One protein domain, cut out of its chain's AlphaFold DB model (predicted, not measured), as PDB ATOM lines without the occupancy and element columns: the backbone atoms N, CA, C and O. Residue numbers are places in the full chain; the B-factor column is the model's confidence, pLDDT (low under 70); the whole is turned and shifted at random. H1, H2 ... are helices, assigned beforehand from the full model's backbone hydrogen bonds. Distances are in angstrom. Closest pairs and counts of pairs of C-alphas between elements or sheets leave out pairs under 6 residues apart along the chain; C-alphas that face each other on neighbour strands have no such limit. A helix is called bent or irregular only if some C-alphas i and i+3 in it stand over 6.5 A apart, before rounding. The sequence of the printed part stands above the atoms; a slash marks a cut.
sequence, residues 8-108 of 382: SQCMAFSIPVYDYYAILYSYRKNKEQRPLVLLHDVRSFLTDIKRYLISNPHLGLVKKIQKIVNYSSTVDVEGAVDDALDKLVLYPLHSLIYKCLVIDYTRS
ATOM      1  N   SER A   8     -49.429   0.784 -54.755       42.81
ATOM      2  CA  SER A   8     -48.596   1.479 -53.752       42.81
ATOM      3  C   SER A   8     -48.189   0.601 -52.557       42.81
ATOM      4  O   SER A   8     -47.193   0.880 -51.903       42.81
ATOM      5  N   GLN A   9     -48.925  -0.478 -52.269       41.12
ATOM      6  CA  GLN A   9     -48.617  -1.427 -51.187       41.12
ATOM      7  C   GLN A   9     -47.667  -2.535 -51.649       41.12
ATOM      8  O   GLN A   9     -46.902  -3.037 -50.834       41.12
ATOM      9  N   CYS A  10     -47.607  -2.833 -52.954       38.12
ATOM     10  CA  CYS A  10     -46.513  -3.628 -53.522       38.12
ATOM     11  C   CYS A  10     -45.138  -2.988 -53.256       38.12
ATOM     12  O   CYS A  10     -44.170  -3.721 -53.113       38.12
ATOM     13  N   MET A  11     -45.055  -1.656 -53.108       38.81
ATOM     14  CA  MET A  11     -43.814  -0.980 -52.700       38.81
ATOM     15  C   MET A  11     -43.484  -1.131 -51.204       38.81
ATOM     16  O   MET A  11     -42.317  -1.197 -50.837       38.81
ATOM     17  N   ALA A  12     -44.489  -1.271 -50.330       44.31
ATOM     18  CA  ALA A  12     -44.253  -1.584 -48.914       44.31
ATOM     19  C   ALA A  12     -43.690  -3.008 -48.723       44.31
ATOM     20  O   ALA A  12     -42.967  -3.261 -47.767       44.31
ATOM     21  N   PHE A  13     -43.981  -3.916 -49.662       46.53
ATOM     22  CA  PHE A  13     -43.413  -5.267 -49.710       46.53
ATOM     23  C   PHE A  13     -42.180  -5.391 -50.620       46.53
ATOM     24  O   PHE A  13     -41.454  -6.373 -50.501       46.53
ATOM     25  N   SER A  14     -41.891  -4.419 -51.496       43.81
ATOM     26  CA  SER A  14     -40.702  -4.479 -52.358       43.81
ATOM     27  C   SER A  14     -39.408  -4.272 -51.575       43.81
ATOM     28  O   SER A  14     -38.398  -4.861 -51.935       43.81
ATOM     29  N   ILE A  15     -39.435  -3.479 -50.500       47.69
ATOM     30  CA  ILE A  15     -38.270  -3.250 -49.630       47.69
ATOM     31  C   ILE A  15     -37.853  -4.554 -48.910       47.69
ATOM     32  O   ILE A  15     -36.705  -4.955 -49.083       47.69
ATOM     33  N   PRO A  16     -38.770  -5.315 -48.266       51.28
ATOM     34  CA  PRO A  16     -38.467  -6.651 -47.750       51.28
ATOM     35  C   PRO A  16     -37.876  -7.618 -48.782       51.28
ATOM     36  O   PRO A  16     -37.053  -8.467 -48.455       51.28
ATOM     37  N   VAL A  17     -38.293  -7.505 -50.046       50.44
ATOM     38  CA  VAL A  17     -37.787  -8.352 -51.134       50.44
ATOM     39  C   VAL A  17     -36.372  -7.936 -51.564       50.44
ATOM     40  O   VAL A  17     -35.558  -8.801 -51.873       50.44
ATOM     41  N   TYR A  18     -36.036  -6.642 -51.556       53.72
ATOM     42  CA  TYR A  18     -34.665  -6.177 -51.810       53.72
ATOM     43  C   TYR A  18     -33.705  -6.568 -50.682       53.72
ATOM     44  O   TYR A  18     -32.601  -7.024 -50.971       53.72
ATOM     45  N   ASP A  19     -34.141  -6.491 -49.426       54.78
ATOM     46  CA  ASP A  19     -33.349  -6.957 -48.285       54.78
ATOM     47  C   ASP A  19     -33.236  -8.491 -48.252       54.78
ATOM     48  O   ASP A  19     -32.174  -9.022 -47.938       54.78
ATOM     49  N   TYR A  20     -34.260  -9.224 -48.709       60.03
ATOM     50  CA  TYR A  20     -34.163 -10.658 -49.024       60.03
ATOM     51  C   TYR A  20     -33.035 -10.938 -50.028       60.03
ATOM     52  O   TYR A  20     -32.196 -11.809 -49.791       60.03
ATOM     53  N   TYR A  21     -32.955 -10.173 -51.122       57.41
ATOM     54  CA  TYR A  21     -31.842 -10.291 -52.066       57.41
ATOM     55  C   TYR A  21     -30.506  -9.876 -51.443       57.41
ATOM     56  O   TYR A  21     -29.493 -10.486 -51.775       57.41
ATOM     57  N   ALA A  22     -30.486  -8.908 -50.525       58.34
ATOM     58  CA  ALA A  22     -29.281  -8.492 -49.813       58.34
ATOM     59  C   ALA A  22     -28.765  -9.574 -48.849       58.34
ATOM     60  O   ALA A  22     -27.566  -9.838 -48.861       58.34
ATOM     61  N   ILE A  23     -29.644 -10.254 -48.101       59.69
ATOM     62  CA  ILE A  23     -29.312 -11.405 -47.238       59.69
ATOM     63  C   ILE A  23     -28.789 -12.568 -48.090       59.69
ATOM     64  O   ILE A  23     -27.748 -13.151 -47.797       59.69
ATOM     65  N   LEU A  24     -29.463 -12.882 -49.201       58.56
ATOM     66  CA  LEU A  24     -28.991 -13.900 -50.143       58.56
ATOM     67  C   LEU A  24     -27.629 -13.544 -50.757       58.56
ATOM     68  O   LEU A  24     -26.791 -14.422 -50.974       58.56
ATOM     69  N   TYR A  25     -27.416 -12.267 -51.074       57.91
ATOM     70  CA  TYR A  25     -26.200 -11.770 -51.708       57.91
ATOM     71  C   TYR A  25     -25.020 -11.720 -50.732       57.91
ATOM     72  O   TYR A  25     -23.924 -12.159 -51.084       57.91
ATOM     73  N   SER A  26     -25.231 -11.253 -49.498       55.06
ATOM     74  CA  SER A  26     -24.214 -11.238 -48.441       55.06
ATOM     75  C   SER A  26     -23.804 -12.658 -48.049       55.06
ATOM     76  O   SER A  26     -22.610 -12.948 -47.966       55.06
ATOM     77  N   TYR A  27     -24.771 -13.573 -47.939       57.69
ATOM     78  CA  TYR A  27     -24.508 -14.971 -47.614       57.69
ATOM     79  C   TYR A  27     -23.747 -15.707 -48.727       57.69
ATOM     80  O   TYR A  27     -22.839 -16.485 -48.457       57.69
ATOM     81  N   ARG A  28     -24.051 -15.432 -50.005       57.66
ATOM     82  CA  ARG A  28     -23.291 -15.996 -51.140       57.66
ATOM     83  C   ARG A  28     -21.863 -15.453 -51.248       57.66
ATOM     84  O   ARG A  28     -21.011 -16.131 -51.816       57.66
ATOM     85  N   LYS A  29     -21.606 -14.236 -50.759       50.34
ATOM     86  CA  LYS A  29     -20.305 -13.557 -50.873       50.34
ATOM     87  C   LYS A  29     -19.337 -13.937 -49.748       50.34
ATOM     88  O   LYS A  29     -18.134 -14.034 -49.994       50.34
ATOM     89  N   ASN A  30     -19.841 -14.168 -48.538       50.28
ATOM     90  CA  ASN A  30     -19.016 -14.523 -47.387       50.28
ATOM     91  C   ASN A  30     -18.724 -16.032 -47.393       50.28
ATOM     92  O   ASN A  30     -19.596 -16.860 -47.155       50.28
ATOM     93  N   LYS A  31     -17.466 -16.399 -47.672       44.09
ATOM     94  CA  LYS A  31     -16.967 -17.790 -47.719       44.09
ATOM     95  C   LYS A  31     -16.994 -18.521 -46.363       44.09
ATOM     96  O   LYS A  31     -16.643 -19.696 -46.304       44.09
ATOM     97  N   GLU A  32     -17.404 -17.847 -45.294       46.62
ATOM     98  CA  GLU A  32     -17.493 -18.381 -43.940       46.62
ATOM     99  C   GLU A  32     -18.974 -18.544 -43.563       46.62
ATOM    100  O   GLU A  32     -19.670 -17.594 -43.208       46.62
ATOM    101  N   GLN A  33     -19.486 -19.761 -43.742       58.31
ATOM    102  CA  GLN A  33     -20.893 -20.097 -43.540       58.31
ATOM    103  C   GLN A  33     -21.123 -20.398 -42.058       58.31
ATOM    104  O   GLN A  33     -20.744 -21.468 -41.593       58.31
ATOM    105  N   ARG A  34     -21.717 -19.455 -41.316       68.31
ATOM    106  CA  ARG A  34     -22.195 -19.666 -39.937       68.31
ATOM    107  C   ARG A  34     -23.730 -19.689 -39.947       68.31
ATOM    108  O   ARG A  34     -24.343 -18.621 -39.902       68.31
ATOM    109  N   PRO A  35     -24.381 -20.861 -40.063       73.62
ATOM    110  CA  PRO A  35     -25.835 -20.941 -40.237       73.62
ATOM    111  C   PRO A  35     -26.630 -20.352 -39.072       73.62
ATOM    112  O   PRO A  35     -27.674 -19.751 -39.297       73.62
ATOM    113  N   LEU A  36     -26.118 -20.454 -37.843       77.31
ATOM    114  CA  LEU A  36     -26.780 -19.890 -36.662       77.31
ATOM    115  C   LEU A  36     -26.844 -18.356 -36.701       77.31
ATOM    116  O   LEU A  36     -27.841 -17.766 -36.293       77.31
ATOM    117  N   VAL A  37     -25.811 -17.707 -37.251       74.00
ATOM    118  CA  VAL A  37     -25.812 -16.249 -37.460       74.00
ATOM    119  C   VAL A  37     -26.860 -15.874 -38.508       74.00
ATOM    120  O   VAL A  37     -27.636 -14.954 -38.287       74.00
ATOM    121  N   LEU A  38     -26.961 -16.645 -39.598       76.38
ATOM    122  CA  LEU A  38     -27.997 -16.439 -40.615       76.38
ATOM    123  C   LEU A  38     -29.412 -16.551 -40.031       76.38
ATOM    124  O   LEU A  38     -30.257 -15.721 -40.357       76.38
ATOM    125  N   LEU A  39     -29.682 -17.553 -39.188       81.19
ATOM    126  CA  LEU A  39     -30.987 -17.690 -38.528       81.19
ATOM    127  C   LEU A  39     -31.325 -16.430 -37.720       81.19
ATOM    128  O   LEU A  39     -32.415 -15.880 -37.863       81.19
ATOM    129  N   HIS A  40     -30.363 -15.936 -36.938       76.38
ATOM    130  CA  HIS A  40     -30.528 -14.723 -36.146       76.38
ATOM    131  C   HIS A  40     -30.768 -13.478 -37.014       76.38
ATOM    132  O   HIS A  40     -31.667 -12.692 -36.717       76.38
ATOM    133  N   ASP A  41     -29.999 -13.300 -38.089       76.19
ATOM    134  CA  ASP A  41     -30.144 -12.161 -39.001       76.19
ATOM    135  C   ASP A  41     -31.522 -12.164 -39.674       76.19
ATOM    136  O   ASP A  41     -32.195 -11.133 -39.741       76.19
ATOM    137  N   VAL A  42     -31.983 -13.342 -40.108       82.31
ATOM    138  CA  VAL A  42     -33.328 -13.523 -40.665       82.31
ATOM    139  C   VAL A  42     -34.392 -13.216 -39.612       82.31
ATOM    140  O   VAL A  42     -35.342 -12.498 -39.917       82.31
ATOM    141  N   ARG A  43     -34.238 -13.687 -38.368       86.00
ATOM    142  CA  ARG A  43     -35.174 -13.361 -37.283       86.00
ATOM    143  C   ARG A  43     -35.232 -11.862 -37.011       86.00
ATOM    144  O   ARG A  43     -36.327 -11.311 -36.988       86.00
ATOM    145  N   SER A  44     -34.084 -11.201 -36.850       79.50
ATOM    146  CA  SER A  44     -34.019  -9.754 -36.602       79.50
ATOM    147  C   SER A  44     -34.748  -8.988 -37.699       79.50
ATOM    148  O   SER A  44     -35.579  -8.129 -37.417       79.50
ATOM    149  N   PHE A  45     -34.509  -9.369 -38.953       81.25
ATOM    150  CA  PHE A  45     -35.189  -8.793 -40.102       81.25
ATOM    151  C   PHE A  45     -36.714  -8.981 -40.055       81.25
ATOM    152  O   PHE A  45     -37.462  -8.021 -40.255       81.25
ATOM    153  N   LEU A  46     -37.194 -10.193 -39.748       84.81
ATOM    154  CA  LEU A  46     -38.628 -10.468 -39.590       84.81
ATOM    155  C   LEU A  46     -39.234  -9.624 -38.459       84.81
ATOM    156  O   LEU A  46     -40.286  -9.011 -38.650       84.81
ATOM    157  N   THR A  47     -38.556  -9.530 -37.313       84.25
ATOM    158  CA  THR A  47     -38.986  -8.724 -36.162       84.25
ATOM    159  C   THR A  47     -39.044  -7.232 -36.496       84.25
ATOM    160  O   THR A  47     -40.006  -6.551 -36.131       84.25
ATOM    161  N   ASP A  48     -38.051  -6.708 -37.212       81.38
ATOM    162  CA  ASP A  48     -37.992  -5.296 -37.582       81.38
ATOM    163  C   ASP A  48     -39.081  -4.931 -38.592       81.38
ATOM    164  O   ASP A  48     -39.757  -3.909 -38.428       81.38
ATOM    165  N   ILE A  49     -39.339  -5.802 -39.575       82.19
ATOM    166  CA  ILE A  49     -40.462  -5.621 -40.498       82.19
ATOM    167  C   ILE A  49     -41.788  -5.711 -39.754       82.19
ATOM    168  O   ILE A  49     -42.641  -4.848 -39.954       82.19
ATOM    169  N   LYS A  50     -41.981  -6.710 -38.885       84.81
ATOM    170  CA  LYS A  50     -43.197  -6.843 -38.071       84.81
ATOM    171  C   LYS A  50     -43.471  -5.547 -37.309       84.81
ATOM    172  O   LYS A  50     -44.558  -4.976 -37.432       84.81
ATOM    173  N   ARG A  51     -42.462  -5.031 -36.600       85.12
ATOM    174  CA  ARG A  51     -42.552  -3.773 -35.847       85.12
ATOM    175  C   ARG A  51     -42.893  -2.600 -36.761       85.12
ATOM    176  O   ARG A  51     -43.800  -1.837 -36.451       85.12
ATOM    177  N   TYR A  52     -42.235  -2.476 -37.911       82.19
ATOM    178  CA  TYR A  52     -42.535  -1.419 -38.877       82.19
ATOM    179  C   TYR A  52     -43.975  -1.499 -39.411       82.19
ATOM    180  O   TYR A  52     -44.668  -0.484 -39.469       82.19
ATOM    181  N   LEU A  53     -44.454  -2.693 -39.770       81.31
ATOM    182  CA  LEU A  53     -45.798  -2.895 -40.316       81.31
ATOM    183  C   LEU A  53     -46.899  -2.585 -39.295       81.31
ATOM    184  O   LEU A  53     -47.942  -2.044 -39.672       81.31
ATOM    185  N   ILE A  54     -46.672  -2.920 -38.022       82.69
ATOM    186  CA  ILE A  54     -47.636  -2.708 -36.935       82.69
ATOM    187  C   ILE A  54     -47.593  -1.260 -36.437       82.69
ATOM    188  O   ILE A  54     -48.638  -0.620 -36.311       82.69
ATOM    189  N   SER A  55     -46.399  -0.729 -36.169       82.56
ATOM    190  CA  SER A  55     -46.223   0.583 -35.541       82.56
ATOM    191  C   SER A  55     -46.380   1.757 -36.507       82.56
ATOM    192  O   SER A  55     -46.499   2.886 -36.042       82.56
ATOM    193  N   ASN A  56     -46.395   1.542 -37.829       79.38
ATOM    194  CA  ASN A  56     -46.525   2.628 -38.799       79.38
ATOM    195  C   ASN A  56     -48.004   3.012 -39.050       79.38
ATOM    196  O   ASN A  56     -48.726   2.306 -39.771       79.38
ATOM    197  N   PRO A  57     -48.469   4.173 -38.544       74.50
ATOM    198  CA  PRO A  57     -49.865   4.583 -38.666       74.50
ATOM    199  C   PRO A  57     -50.278   4.886 -40.115       74.50
ATOM    200  O   PRO A  57     -51.457   4.752 -40.451       74.50
ATOM    201  N   HIS A  58     -49.334   5.241 -40.995       75.56
ATOM    202  CA  HIS A  58     -49.614   5.597 -42.390       75.56
ATOM    203  C   HIS A  58     -50.027   4.393 -43.245       75.56
ATOM    204  O   HIS A  58     -50.793   4.544 -44.197       75.56
ATOM    205  N   LEU A  59     -49.576   3.182 -42.900       73.12
ATOM    206  CA  LEU A  59     -49.961   1.963 -43.620       73.12
ATOM    207  C   LEU A  59     -51.426   1.580 -43.351       73.12
ATOM    208  O   LEU A  59     -52.077   0.922 -44.182       73.12
ATOM    209  N   GLY A  60     -51.956   2.000 -42.192       71.31
ATOM    210  CA  GLY A  60     -53.302   1.672 -41.725       71.31
ATOM    211  C   GLY A  60     -53.553   0.163 -41.658       71.31
ATOM    212  O   GLY A  60     -54.689  -0.276 -41.833       71.31
ATOM    213  N   LEU A  61     -52.491  -0.630 -41.488       72.69
ATOM    214  CA  LEU A  61     -52.487  -2.074 -41.710       72.69
ATOM    215  C   LEU A  61     -53.285  -2.796 -40.621       72.69
ATOM    216  O   LEU A  61     -54.183  -3.568 -40.941       72.69
ATOM    217  N   VAL A  62     -53.082  -2.403 -39.359       72.44
ATOM    218  CA  VAL A  62     -53.881  -2.838 -38.200       72.44
ATOM    219  C   VAL A  62     -55.379  -2.621 -38.448       72.44
ATOM    220  O   VAL A  62     -56.166  -3.560 -38.368       72.44
ATOM    221  N   LYS A  63     -55.776  -1.410 -38.872       73.19
ATOM    222  CA  LYS A  63     -57.184  -1.074 -39.164       73.19
ATOM    223  C   LYS A  63     -57.757  -1.887 -40.332       73.19
ATOM    224  O   LYS A  63     -58.943  -2.208 -40.332       73.19
ATOM    225  N   LYS A  64     -56.947  -2.201 -41.348       74.69
ATOM    226  CA  LYS A  64     -57.361  -3.035 -42.493       74.69
ATOM    227  C   LYS A  64     -57.536  -4.497 -42.091       74.69
ATOM    228  O   LYS A  64     -58.540  -5.090 -42.473       74.69
ATOM    229  N   ILE A  65     -56.606  -5.052 -41.311       71.56
ATOM    230  CA  ILE A  65     -56.701  -6.420 -40.787       71.56
ATOM    231  C   ILE A  65     -57.937  -6.539 -39.890       71.56
ATOM    232  O   ILE A  65     -58.771  -7.401 -40.138       71.56
ATOM    233  N   GLN A  66     -58.138  -5.611 -38.950       70.25
ATOM    234  CA  GLN A  66     -59.332  -5.577 -38.095       70.25
ATOM    235  C   GLN A  66     -60.635  -5.559 -38.910       70.25
ATOM    236  O   GLN A  66     -61.535  -6.348 -38.650       70.25
ATOM    237  N   LYS A  67     -60.720  -4.741 -39.969       71.88
ATOM    238  CA  LYS A  67     -61.896  -4.721 -40.861       71.88
ATOM    239  C   LYS A  67     -62.146  -6.046 -41.586       71.88
ATOM    240  O   LYS A  67     -63.301  -6.383 -41.817       71.88
ATOM    241  N   ILE A  68     -61.097  -6.772 -41.969       68.44
ATOM    242  CA  ILE A  68     -61.216  -8.080 -42.635       68.44
ATOM    243  C   ILE A  68     -61.629  -9.170 -41.635       68.44
ATOM    244  O   ILE A  68     -62.375 -10.077 -41.999       68.44
ATOM    245  N   VAL A  69     -61.151  -9.084 -40.390       64.44
ATOM    246  CA  VAL A  69     -61.322 -10.121 -39.356       64.44
ATOM    247  C   VAL A  69     -62.556  -9.881 -38.466       64.44
ATOM    248  O   VAL A  69     -62.900 -10.748 -37.673       64.44
ATOM    249  N   ASN A  70     -63.301  -8.783 -38.663       58.47
ATOM    250  CA  ASN A  70     -64.531  -8.382 -37.945       58.47
ATOM    251  C   ASN A  70     -65.721  -9.390 -37.945       58.47
ATOM    252  O   ASN A  70     -66.833  -9.018 -37.581       58.47
ATOM    253  N   TYR A  71     -65.511 -10.660 -38.304       54.69
ATOM    254  CA  TYR A  71     -66.428 -11.783 -38.055       54.69
ATOM    255  C   TYR A  71     -65.998 -12.688 -36.878       54.69
ATOM    256  O   TYR A  71     -66.717 -13.631 -36.558       54.69
ATOM    257  N   SER A  72     -64.858 -12.431 -36.222       55.12
ATOM    258  CA  SER A  72     -64.376 -13.191 -35.056       55.12
ATOM    259  C   SER A  72     -63.945 -12.242 -33.934       55.12
ATOM    260  O   SER A  72     -63.232 -11.268 -34.166       55.12
ATOM    261  N   SER A  73     -64.415 -12.504 -32.715       51.16
ATOM    262  CA  SER A  73     -64.368 -11.617 -31.543       51.16
ATOM    263  C   SER A  73     -62.988 -11.435 -30.890       51.16
ATOM    264  O   SER A  73     -62.887 -10.737 -29.884       51.16
ATOM    265  N   THR A  74     -61.911 -11.973 -31.466       54.62
ATOM    266  CA  THR A  74     -60.529 -11.740 -31.012       54.62
ATOM    267  C   THR A  74     -59.599 -11.649 -32.222       54.62
ATOM    268  O   THR A  74     -59.183 -12.667 -32.775       54.62
ATOM    269  N   VAL A  75     -59.295 -10.434 -32.688       62.53
ATOM    270  CA  VAL A  75     -58.400 -10.239 -33.840       62.53
ATOM    271  C   VAL A  75     -56.945 -10.289 -33.378       62.53
ATOM    272  O   VAL A  75     -56.438  -9.305 -32.844       62.53
ATOM    273  N   ASP A  76     -56.264 -11.402 -33.635       77.12
ATOM    274  CA  ASP A  76     -54.806 -11.484 -33.513       77.12
ATOM    275  C   ASP A  76     -54.137 -10.856 -34.748       77.12
ATOM    276  O   ASP A  76     -53.915 -11.494 -35.780       77.12
ATOM    277  N   VAL A  77     -53.895  -9.546 -34.672       78.75
ATOM    278  CA  VAL A  77     -53.233  -8.795 -35.749       78.75
ATOM    279  C   VAL A  77     -51.768  -9.204 -35.880       78.75
ATOM    280  O   VAL A  77     -51.260  -9.249 -36.999       78.75
ATOM    281  N   GLU A  78     -51.096  -9.495 -34.766       82.31
ATOM    282  CA  GLU A  78     -49.672  -9.830 -34.766       82.31
ATOM    283  C   GLU A  78     -49.436 -11.195 -35.403       82.31
ATOM    284  O   GLU A  78     -48.640 -11.283 -36.336       82.31
ATOM    285  N   GLY A  79     -50.211 -12.211 -35.015       83.50
ATOM    286  CA  GLY A  79     -50.146 -13.536 -35.626       83.50
ATOM    287  C   GLY A  79     -50.487 -13.521 -37.118       83.50
ATOM    288  O   GLY A  79     -49.852 -14.213 -37.910       83.50
ATOM    289  N   ALA A  80     -51.423 -12.669 -37.557       82.38
ATOM    290  CA  ALA A  80     -51.720 -12.506 -38.984       82.38
ATOM    291  C   ALA A  80     -50.558 -11.873 -39.777       82.38
ATOM    292  O   ALA A  80     -50.382 -12.176 -40.963       82.38
ATOM    293  N   VAL A  81     -49.791 -10.975 -39.149       83.75
ATOM    294  CA  VAL A  81     -48.573 -10.399 -39.736       83.75
ATOM    295  C   VAL A  81     -47.458 -11.440 -39.760       83.75
ATOM    296  O   VAL A  81     -46.841 -11.603 -40.812       83.75
ATOM    297  N   ASP A  82     -47.258 -12.189 -38.675       86.81
ATOM    298  CA  ASP A  82     -46.275 -13.277 -38.599       86.81
ATOM    299  C   ASP A  82     -46.526 -14.323 -39.690       86.81
ATOM    300  O   ASP A  82     -45.641 -14.601 -40.494       86.81
ATOM    301  N   ASP A  83     -47.768 -14.791 -39.841       85.06
ATOM    302  CA  ASP A  83     -48.183 -15.715 -40.904       85.06
ATOM    303  C   ASP A  83     -47.869 -15.193 -42.315       85.06
ATOM    304  O   ASP A  83     -47.580 -15.964 -43.240       85.06
ATOM    305  N   ALA A  84     -48.004 -13.880 -42.526       83.56
ATOM    306  CA  ALA A  84     -47.718 -13.252 -43.806       83.56
ATOM    307  C   ALA A  84     -46.209 -13.160 -44.056       83.56
ATOM    308  O   ALA A  84     -45.770 -13.445 -45.172       83.56
ATOM    309  N   LEU A  85     -45.422 -12.800 -43.040       85.38
ATOM    310  CA  LEU A  85     -43.964 -12.742 -43.119       85.38
ATOM    311  C   LEU A  85     -43.360 -14.133 -43.323       85.38
ATOM    312  O   LEU A  85     -42.532 -14.314 -44.216       85.38
ATOM    313  N   ASP A  86     -43.872 -15.134 -42.614       87.94
ATOM    314  CA  ASP A  86     -43.516 -16.535 -42.801       87.94
ATOM    315  C   ASP A  86     -43.731 -16.970 -44.258       87.94
ATOM    316  O   ASP A  86     -42.856 -17.568 -44.881       87.94
ATOM    317  N   LYS A  87     -44.882 -16.638 -44.853       85.69
ATOM    318  CA  LYS A  87     -45.207 -17.026 -46.238       85.69
ATOM    319  C   LYS A  87     -44.431 -16.241 -47.296       85.69
ATOM    320  O   LYS A  87     -44.111 -16.800 -48.342       85.69
ATOM    321  N   LEU A  88     -44.200 -14.949 -47.077       82.12
ATOM    322  CA  LEU A  88     -43.620 -14.057 -48.089       82.12
ATOM    323  C   LEU A  88     -42.093 -14.004 -48.041       82.12
ATOM    324  O   LEU A  88     -41.474 -13.775 -49.078       82.12
ATOM    325  N   VAL A  89     -41.498 -14.208 -46.866       83.38
ATOM    326  CA  VAL A  89     -40.055 -14.077 -46.633       83.38
ATOM    327  C   VAL A  89     -39.448 -15.424 -46.259       83.38
ATOM    328  O   VAL A  89     -38.533 -15.891 -46.938       83.38
ATOM    329  N   LEU A  90     -39.965 -16.076 -45.213       86.25
ATOM    330  CA  LEU A  90     -39.313 -17.266 -44.670       86.25
ATOM    331  C   LEU A  90     -39.471 -18.492 -45.574       86.25
ATOM    332  O   LEU A  90     -38.502 -19.208 -45.802       86.25
ATOM    333  N   TYR A  91     -40.653 -18.719 -46.151       87.50
ATOM    334  CA  TYR A  91     -40.906 -19.856 -47.039       87.50
ATOM    335  C   TYR A  91     -39.949 -19.894 -48.251       87.50
ATOM    336  O   TYR A  91     -39.331 -20.937 -48.478       87.50
ATOM    337  N   PRO A  92     -39.724 -18.786 -48.993       81.62
ATOM    338  CA  PRO A  92     -38.689 -18.742 -50.029       81.62
ATOM    339  C   PRO A  92     -37.257 -18.970 -49.518       81.62
ATOM    340  O   PRO A  92     -36.441 -19.545 -50.239       81.62
ATOM    341  N   LEU A  93     -36.928 -18.513 -48.302       82.38
ATOM    342  CA  LEU A  93     -35.594 -18.665 -47.704       82.38
ATOM    343  C   LEU A  93     -35.348 -20.051 -47.101       82.38
ATOM    344  O   LEU A  93     -34.192 -20.460 -46.987       82.38
ATOM    345  N   HIS A  94     -36.408 -20.780 -46.753       86.88
ATOM    346  CA  HIS A  94     -36.347 -22.036 -46.011       86.88
ATOM    347  C   HIS A  94     -35.346 -23.022 -46.617       86.88
ATOM    348  O   HIS A  94     -34.459 -23.503 -45.922       86.88
ATOM    349  N   SER A  95     -35.430 -23.265 -47.929       84.06
ATOM    350  CA  SER A  95     -34.541 -24.215 -48.609       84.06
ATOM    351  C   SER A  95     -33.060 -23.841 -48.501       84.06
ATOM    352  O   SER A  95     -32.215 -24.723 -48.357       84.06
ATOM    353  N   LEU A  96     -32.736 -22.545 -48.540       81.38
ATOM    354  CA  LEU A  96     -31.367 -22.077 -48.378       81.38
ATOM    355  C   LEU A  96     -30.918 -22.244 -46.931       81.38
ATOM    356  O   LEU A  96     -29.878 -22.850 -46.702       81.38
ATOM    357  N   ILE A  97     -31.692 -21.715 -45.982       84.62
ATOM    358  CA  ILE A  97     -31.377 -21.767 -44.550       84.62
ATOM    359  C   ILE A  97     -31.139 -23.218 -44.125       84.62
ATOM    360  O   ILE A  97     -30.097 -23.542 -43.557       84.62
ATOM    361  N   TYR A  98     -32.068 -24.103 -44.485       86.31
ATOM    362  CA  TYR A  98     -31.998 -25.519 -44.157       86.31
ATOM    363  C   TYR A  98     -30.781 -26.192 -44.794       86.31
ATOM    364  O   TYR A  98     -30.041 -26.910 -44.127       86.31
ATOM    365  N   LYS A  99     -30.498 -25.903 -46.072       81.38
ATOM    366  CA  LYS A  99     -29.295 -26.410 -46.744       81.38
ATOM    367  C   LYS A  99     -28.014 -25.957 -46.042       81.38
ATOM    368  O   LYS A  99     -27.075 -26.739 -45.953       81.38
ATOM    369  N   CYS A 100     -27.964 -24.720 -45.556       80.69
ATOM    370  CA  CYS A 100     -26.800 -24.201 -44.841       80.69
ATOM    371  C   CYS A 100     -26.587 -24.927 -43.511       80.69
ATOM    372  O   CYS A 100     -25.460 -25.322 -43.224       80.69
ATOM    373  N   LEU A 101     -27.661 -25.157 -42.749       82.56
ATOM    374  CA  LEU A 101     -27.613 -25.961 -41.525       82.56
ATOM    375  C   LEU A 101     -27.105 -27.375 -41.818       82.56
ATOM    376  O   LEU A 101     -26.129 -27.810 -41.218       82.56
ATOM    377  N   VAL A 102     -27.693 -28.062 -42.800       83.38
ATOM    378  CA  VAL A 102     -27.284 -29.427 -43.166       83.38
ATOM    379  C   VAL A 102     -25.817 -29.486 -43.601       83.38
ATOM    380  O   VAL A 102     -25.100 -30.391 -43.185       83.38
ATOM    381  N   ILE A 103     -25.346 -28.532 -44.415       78.12
ATOM    382  CA  ILE A 103     -23.940 -28.480 -44.848       78.12
ATOM    383  C   ILE A 103     -23.006 -28.322 -43.650       78.12
ATOM    384  O   ILE A 103     -21.996 -29.020 -43.580       78.12
ATOM    385  N   ASP A 104     -23.330 -27.432 -42.715       78.75
ATOM    386  CA  ASP A 104     -22.484 -27.185 -41.552       78.75
ATOM    387  C   ASP A 104     -22.423 -28.401 -40.622       78.75
ATOM    388  O   ASP A 104     -21.330 -28.849 -40.287       78.75
ATOM    389  N   TYR A 105     -23.572 -29.020 -40.336       80.94
ATOM    390  CA  TYR A 105     -23.674 -30.262 -39.558       80.94
ATOM    391  C   TYR A 105     -22.988 -31.459 -40.226       80.94
ATOM    392  O   TYR A 105     -22.457 -32.347 -39.557       80.94
ATOM    393  N   THR A 106     -22.991 -31.498 -41.558       78.19
ATOM    394  CA  THR A 106     -22.272 -32.524 -42.320       78.19
ATOM    395  C   THR A 106     -20.765 -32.285 -42.245       78.19
ATOM    396  O   THR A 106     -20.000 -33.220 -42.021       78.19
ATOM    397  N   ARG A 107     -20.322 -31.031 -42.404       76.56
ATOM    398  CA  ARG A 107     -18.905 -30.648 -42.373       76.56
ATOM    399  C   ARG A 107     -18.292 -30.811 -40.983       76.56
ATOM    400  O   ARG A 107     -17.137 -31.209 -40.889       76.56
ATOM    401  N   SER A 108     -19.047 -30.507 -39.930       76.00
ATOM    402  CA  SER A 108     -18.618 -30.687 -38.539       76.00
ATOM    403  C   SER A 108     -18.577 -32.158 -38.113       76.00
ATOM    404  O   SER A 108     -18.009 -32.468 -37.072       76.00
TER     405      SER A 108
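Overview. This is residues 8 to 108 of the 382 residues of an uncharacterized protein of Ciona intestinalis (UniProt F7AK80). Three long helices make a loose, elongated body: H1 runs one way, H2 comes back beside it, and the bent H4 runs the first way again, its arm H4a crossing H2 near the last residues of H2, 46 to 54, and its arm H4b meeting H2 at residues 35 to 39 alone and running on past that end. The short H3 lies crosswise at one end of the long axis, where the backbone passes from H2 to H4, and H4b makes the other end. You have 101 printed residues with four named helices, in the order H1, H2, H3, H4, and no named strand; the class is all helix. The whole is loose, with a radius of gyration of the C-alphas of 16.3 A and spans of 51 by 27 by 18 A.

Arrangement. Start with H1, residues 8 to 29, and look across to H2, residues 35 to 55. The two form a helical hairpin and only just touch, with 3 pairs of C-alphas within 8 A; the closest are those of Pro 16 and Ile 49, 7.6 A apart. They run opposite ways at a shallow tilt of 15 degrees. Next comes H3, residues 61 to 69. It and H2 touch only at the corner by their link, and only just, with 3 pairs; look at the C-alphas of Ile 54 and Val 62, the closest, 6.4 A apart. Their lines are about perpendicular, at 82 degrees. H4, residues 77 to 107, was assigned as one helix by its hydrogen bonds but is bent, with C-alphas 92 and 95 7.0 A apart. Its arms H4a, residues 77 to 92, and H4b, residues 95 to 107, stand at a steep tilt of 64 degrees; H4a also has a kink of 32 degrees near residue 86. H3 and H4a only just touch, with 3 pairs, about perpendicular at 78 degrees; the closest C-alphas are those of Val 62 and Val 77, at 6.5 A. H4a touches H2 with residues 78 to 85 alone, opposite ways at a steep tilt of 41 degrees, and the closest C-alphas, of Lys 50 and Val 81, are 6.7 A apart. H4a also only just touches H1, with 3 pairs; its Val 89 comes closest to Tyr 20, their C-alphas 7.2 A apart. H4b touches H2 at a shallow tilt of 25 degrees, opposite ways, with the C-alphas of Pro 35 and Leu 101 closest at 5.5 A. H1 and H3, H1 and H4b, and H3 and H4b are apart. Every O i to N i+4 pair is within hydrogen-bond range in H2, H3 and H4b, against 15 of 18 in H1 and 10 of 12 in H4a.

Along the chain. Find C-alpha 8 at (-48.596, 1.479, -53.752); from there H1 runs 32.2 A to C-alpha 29. H1 is neither bent nor irregular, but only just: C-alphas 12 and 15 are 6.3 A apart. H2 begins at C-alpha 35, at (-25.835, -20.941, -40.237), and covers 30.0 A to C-alpha 55. H3 is short, residues 61 to 69. H4a measures 22.7 A and H4b 18.0 A, ending at C-alpha 107, at (-18.905, -30.648, -42.373).

Size, cuts and confidence. The two C-alphas farthest apart are those of Tyr 71 and Ser 108, 51.4 A. The printed part has no cut; the links from H1 to H2 and from H2 to H3 are tight, and that from H3 to H4 is short. The mean pLDDT of the printed part is 70.9; look for values under 70 at residues 8 to 34 and 68 to 75. H1 has a mean of 51.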